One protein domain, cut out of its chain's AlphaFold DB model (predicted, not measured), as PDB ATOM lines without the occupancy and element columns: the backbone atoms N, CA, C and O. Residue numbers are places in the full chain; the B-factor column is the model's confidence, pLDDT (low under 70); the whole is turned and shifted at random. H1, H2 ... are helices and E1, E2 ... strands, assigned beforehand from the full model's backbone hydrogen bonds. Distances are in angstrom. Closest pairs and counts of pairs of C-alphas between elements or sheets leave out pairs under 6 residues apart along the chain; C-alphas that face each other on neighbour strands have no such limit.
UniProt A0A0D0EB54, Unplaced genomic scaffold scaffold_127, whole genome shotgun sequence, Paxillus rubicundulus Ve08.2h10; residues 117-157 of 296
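What this domain is: This is residues 117 to 157 of the 296 residues of an uncharacterized protein of Paxillus rubicundulus Ve08.2h10 (UniProt A0A0D0EB54). The domain has little regular structure: it is a flat tangle of loops, with the small hairpin of E1 and E2 towards one end and one short helix, H1, away from it. After the hairpin, residues 142 to 157 wind back with no named element. The printed part has 41 residues, with 10 in named elements, in the order H1, E1, E2; the class is mixed and the sheet antiparallel. It is only just compact, close to loose, with a radius of gyration of the C-alphas of 10.5 A and spans of 31 by 24 by 13 A.

How they stand to each other: H1, residues 119 to 122, is apart from E2, residues 139 to 141. H1 is too short for an O i to N i+4 pair; its one O i to N i+3 pair is within range. E1, residues 130 to 132, and E2 form an antiparallel hairpin at 144 degrees. N 131 and O 140 are within hydrogen-bond range at 3.0 A.

Where its parts are: H1 begins at C-alpha 119 (-43.593, 21.192, 6.905). E1 and E2 each measure 6.8 A; E2 ends at C-alpha 141 (-53.384, 20.434, 9.855).

The domain as a whole: The C-alphas farthest apart, of Gly 135 and Gly 155, are 31.6 A apart. The printed part has no cut, and both links are short. Residues 117 and 150 to 157 have pLDDT under 70.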
ATOM      1  N   PRO A 117     -45.095  26.605  10.759       67.75
ATOM      2  CA  PRO A 117     -45.689  26.068   9.540       67.75
ATOM      3  C   PRO A 117     -45.733  24.536   9.549       67.75
ATOM      4  O   PRO A 117     -44.857  23.871  10.100       67.75
ATOM      5  N   CYS A 118     -46.746  23.947   8.914       77.62
ATOM      6  CA  CYS A 118     -46.751  22.508   8.664       77.62
ATOM      7  C   CYS A 118     -45.761  22.193   7.537       77.62
ATOM      8  O   CYS A 118     -46.053  22.460   6.371       77.62
ATOM      9  N   TYR A 119     -44.636  21.559   7.870       71.00
ATOM     10  CA  TYR A 119     -43.593  21.192   6.905       71.00
ATOM     11  C   TYR A 119     -44.115  20.386   5.705       71.00
ATOM     12  O   TYR A 119     -43.649  20.576   4.585       71.00
ATOM     13  N   GLY A 120     -45.140  19.548   5.902       74.12
ATOM     14  CA  GLY A 120     -45.768  18.793   4.811       74.12
ATOM     15  C   GLY A 120     -46.511  19.654   3.777       74.12
ATOM     16  O   GLY A 120     -46.742  19.190   2.668       74.12
ATOM     17  N   CYS A 121     -46.888  20.887   4.118       79.19
ATOM     18  CA  CYS A 121     -47.555  21.824   3.204       79.19
ATOM     19  C   CYS A 121     -46.589  22.884   2.660       79.19
ATOM     20  O   CYS A 121     -46.799  23.386   1.558       79.19
ATOM     21  N   SER A 122     -45.499  23.167   3.387       73.94
ATOM     22  CA  SER A 122     -44.445  24.094   2.963       73.94
ATOM     23  C   SER A 122     -43.792  23.686   1.640       73.94
ATOM     24  O   SER A 122     -43.543  24.549   0.808       73.94
ATOM     25  N   GLY A 123     -43.583  22.385   1.400       74.06
ATOM     26  CA  GLY A 123     -43.020  21.893   0.135       74.06
ATOM     27  C   GLY A 123     -43.935  22.070  -1.084       74.06
ATOM     28  O   GLY A 123     -43.452  22.075  -2.208       74.06
ATOM     29  N   ALA A 124     -45.242  22.247  -0.871       72.31
ATOM     30  CA  ALA A 124     -46.224  22.462  -1.934       72.31
ATOM     31  C   ALA A 124     -46.602  23.945  -2.116       72.31
ATOM     32  O   ALA A 124     -47.472  24.256  -2.924       72.31
ATOM     33  N   GLY A 125     -46.011  24.861  -1.335       76.75
ATOM     34  CA  GLY A 125     -46.367  26.285  -1.353       76.75
ATOM     35  C   GLY A 125     -47.785  26.594  -0.849       76.75
ATOM     36  O   GLY A 125     -48.281  27.700  -1.050       76.75
ATOM     37  N   VAL A 126     -48.458  25.640  -0.193       74.88
ATOM     38  CA  VAL A 126     -49.847  25.801   0.261       74.88
ATOM     39  C   VAL A 126     -49.871  26.294   1.706       74.88
ATOM     40  O   VAL A 126     -49.374  25.627   2.619       74.88
ATOM     41  N   SER A 127     -50.512  27.441   1.944       73.06
ATOM     42  CA  SER A 127     -50.805  27.915   3.298       73.06
ATOM     43  C   SER A 127     -51.800  26.970   3.973       73.06
ATOM     44  O   SER A 127     -52.884  26.723   3.444       73.06
ATOM     45  N   CYS A 128     -51.466  26.456   5.154       77.25
ATOM     46  CA  CYS A 128     -52.367  25.604   5.924       77.25
ATOM     47  C   CYS A 128     -52.556  26.143   7.345       77.25
ATOM     48  O   CYS A 128     -51.649  26.715   7.945       77.25
ATOM     49  N   GLU A 129     -53.759  25.947   7.878       80.12
ATOM     50  CA  GLU A 129     -54.147  26.375   9.219       80.12
ATOM     51  C   GLU A 129     -54.130  25.167  10.172       80.12
ATOM     52  O   GLU A 129     -54.634  24.087   9.839       80.12
ATOM     53  N   MET A 130     -53.545  25.345  11.359       78.12
ATOM     54  CA  MET A 130     -53.490  24.322  12.407       78.12
ATOM     55  C   MET A 130     -54.633  24.538  13.398       78.12
ATOM     56  O   MET A 130     -54.624  25.516  14.142       78.12
ATOM     57  N   ARG A 131     -55.593  23.609  13.463       80.12
ATOM     58  CA  ARG A 131     -56.711  23.683  14.419       80.12
ATOM     59  C   ARG A 131     -56.459  22.802  15.637       80.12
ATOM     60  O   ARG A 131     -56.037  21.652  15.513       80.12
ATOM     61  N   THR A 132     -56.735  23.334  16.824       80.06
ATOM     62  CA  THR A 132     -56.849  22.555  18.065       80.06
ATOM     63  C   THR A 132     -58.256  21.984  18.171       80.06
ATOM     64  O   THR A 132     -59.227  22.742  18.139       80.06
ATOM     65  N   ALA A 133     -58.388  20.666  18.326       78.56
ATOM     66  CA  ALA A 133     -59.689  20.084  18.636       78.56
ATOM     67  C   ALA A 133     -60.099  20.492  20.062       78.56
ATOM     68  O   ALA A 133     -59.291  20.412  20.989       78.56
ATOM     69  N   ARG A 134     -61.342  20.964  20.221       76.00
ATOM     70  CA  ARG A 134     -61.903  21.482  21.479       76.00
ATOM     71  C   ARG A 134     -61.730  20.437  22.593       76.00
ATOM     72  O   ARG A 134     -62.364  19.392  22.547       76.00
ATOM     73  N   GLY A 135     -60.847  20.712  23.555       77.12
ATOM     74  CA  GLY A 135     -60.535  19.810  24.675       77.12
ATOM     75  C   GLY A 135     -59.246  18.988  24.537       77.12
ATOM     76  O   GLY A 135     -58.925  18.225  25.440       77.12
ATOM     77  N   SER A 136     -58.470  19.150  23.459       73.75
ATOM     78  CA  SER A 136     -57.185  18.458  23.280       73.75
ATOM     79  C   SER A 136     -56.040  19.432  22.982       73.75
ATOM     80  O   SER A 136     -56.216  20.431  22.286       73.75
ATOM     81  N   LYS A 137     -54.830  19.119  23.471       78.25
ATOM     82  CA  LYS A 137     -53.590  19.843  23.112       78.25
ATOM     83  C   LYS A 137     -53.073  19.479  21.710       78.25
ATOM     84  O   LYS A 137     -52.116  20.079  21.224       78.25
ATOM     85  N   ALA A 138     -53.694  18.498  21.055       76.56
ATOM     86  CA  ALA A 138     -53.325  18.050  19.724       76.56
ATOM     87  C   ALA A 138     -53.755  19.074  18.660       76.56
ATOM     88  O   ALA A 138     -54.904  19.518  18.621       76.56
ATOM     89  N   ARG A 139     -52.818  19.437  17.779       77.81
ATOM     90  CA  ARG A 139     -53.066  20.308  16.622       77.81
ATOM     91  C   ARG A 139     -53.074  19.472  15.348       77.81
ATOM     92  O   ARG A 139     -52.116  18.733  15.107       77.81
ATOM     93  N   LEU A 140     -54.129  19.608  14.550       83.38
ATOM     94  CA  LEU A 140     -54.296  18.945  13.259       83.38
ATOM     95  C   LEU A 140     -54.157  19.973  12.131       83.38
ATOM     96  O   LEU A 140     -54.718  21.066  12.223       83.38
ATOM     97  N   CYS A 141     -53.433  19.625  11.070       83.50
ATOM     98  CA  CYS A 141     -53.384  20.434   9.855       83.50
ATOM     99  C   CYS A 141     -54.670  20.242   9.041       83.50
ATOM    100  O   CYS A 141     -55.019  19.111   8.702       83.50
ATOM    101  N   ASN A 142     -55.351  21.329   8.672       80.25
ATOM    102  CA  ASN A 142     -56.585  21.247   7.879       80.25
ATOM    103  C   ASN A 142     -56.365  20.717   6.455       80.25
ATOM    104  O   ASN A 142     -57.295  20.179   5.857       80.25
ATOM    105  N   HIS A 143     -55.151  20.860   5.917       81.06
ATOM    106  CA  HIS A 143     -54.841  20.465   4.546       81.06
ATOM    107  C   HIS A 143     -54.464  18.981   4.449       81.06
ATOM    108  O   HIS A 143     -55.138  18.214   3.770       81.06
ATOM    109  N   CYS A 144     -53.436  18.539   5.181       82.56
ATOM    110  CA  CYS A 144     -52.965  17.151   5.116       82.56
ATOM    111  C   CYS A 144     -53.607  16.217   6.157       82.56
ATOM    112  O   CYS A 144     -53.318  15.021   6.159       82.56
ATOM    113  N   ARG A 145     -54.444  16.747   7.066       80.12
ATOM    114  CA  ARG A 145     -55.077  16.016   8.183       80.12
ATOM    115  C   ARG A 145     -54.092  15.244   9.071       80.12
ATOM    116  O   ARG A 145     -54.482  14.296   9.748       80.12
ATOM    117  N   ARG A 146     -52.816  15.640   9.096       80.38
ATOM    118  CA  ARG A 146     -51.794  15.058   9.979       80.38
ATOM    119  C   ARG A 146     -51.678  15.856  11.275       80.38
ATOM    120  O   ARG A 146     -51.892  17.070  11.309       80.38
ATOM    121  N   LEU A 147     -51.356  15.150  12.353       76.75
ATOM    122  CA  LEU A 147     -51.053  15.734  13.660       76.75
ATOM    123  C   LEU A 147     -49.675  16.402  13.622       76.75
ATOM    124  O   LEU A 147     -48.764  15.862  13.001       76.75
ATOM    125  N   LYS A 148     -49.498  17.534  14.321       70.19
ATOM    126  CA  LYS A 148     -48.247  18.325  14.300       70.19
ATOM    127  C   LYS A 148     -46.979  17.489  14.544       70.19
ATOM    128  O   LYS A 148     -46.015  17.644  13.809       70.19
ATOM    129  N   HIS A 149     -47.005  16.576  15.515       71.94
ATOM    130  CA  HIS A 149     -45.864  15.706  15.846       71.94
ATOM    131  C   HIS A 149     -45.554  14.651  14.768       71.94
ATOM    132  O   HIS A 149     -44.510  14.026  14.804       71.94
ATOM    133  N   LYS A 150     -46.453  14.433  13.800       66.50
ATOM    134  CA  LYS A 150     -46.241  13.525  12.658       66.50
ATOM    135  C   LYS A 150     -45.880  14.264  11.367       66.50
ATOM    136  O   LYS A 150     -45.780  13.640  10.314       66.50
ATOM    137  N   CYS A 151     -45.747  15.589  11.430       63.19
ATOM    138  CA  CYS A 151     -45.250  16.422  10.336       63.19
ATOM    139  C   CYS A 151     -43.770  16.784  10.511       63.19
ATOM    140  O   CYS A 151     -43.299  17.701   9.843       63.19
ATOM    141  N   GLU A 152     -43.052  16.078  11.386       59.03
ATOM    142  CA  GLU A 152     -41.594  16.131  11.416       59.03
ATOM    143  C   GLU A 152     -41.035  15.644  10.078       59.03
ATOM    144  O   GLU A 152     -41.576  14.738   9.433       59.03
ATOM    145  N   ARG A 153     -39.984  16.327   9.625       57.78
ATOM    146  CA  ARG A 153     -39.303  16.044   8.370       57.78
ATOM    147  C   ARG A 153     -38.805  14.590   8.425       57.78
ATOM    148  O   ARG A 153     -38.086  14.261   9.366       57.78
ATOM    149  N   PRO A 154     -39.120  13.725   7.443       51.75
ATOM    150  CA  PRO A 154     -38.658  12.329   7.398       51.75
ATOM    151  C   PRO A 154     -37.133  12.136   7.242       51.75
ATOM    152  O   PRO A 154     -36.708  11.118   6.714       51.75
ATOM    153  N   GLY A 155     -36.313  13.110   7.644       55.69
ATOM    154  CA  GLY A 155     -34.852  13.066   7.603       55.69
ATOM    155  C   GLY A 155     -34.177  13.307   8.955       55.69
ATOM    156  O   GLY A 155     -32.996  13.009   9.078       55.69
ATOM    157  N   ASP A 156     -34.901  13.772   9.982       50.19
ATOM    158  CA  ASP A 156     -34.263  14.196  11.241       50.19
ATOM    159  C   ASP A 156     -34.269  13.098  12.324       50.19
ATOM    160  O   ASP A 156     -33.525  13.171  13.296       50.19
ATOM    161  N   THR A 157     -35.058  12.031  12.150       52.16
ATOM    162  CA  THR A 157     -35.120  10.891  13.090       52.16
ATOM    163  C   THR A 157     -34.368   9.640  12.617       52.16
ATOM    164  O   THR A 157     -34.276   8.675  13.370       52.16
TER     165      THR A 157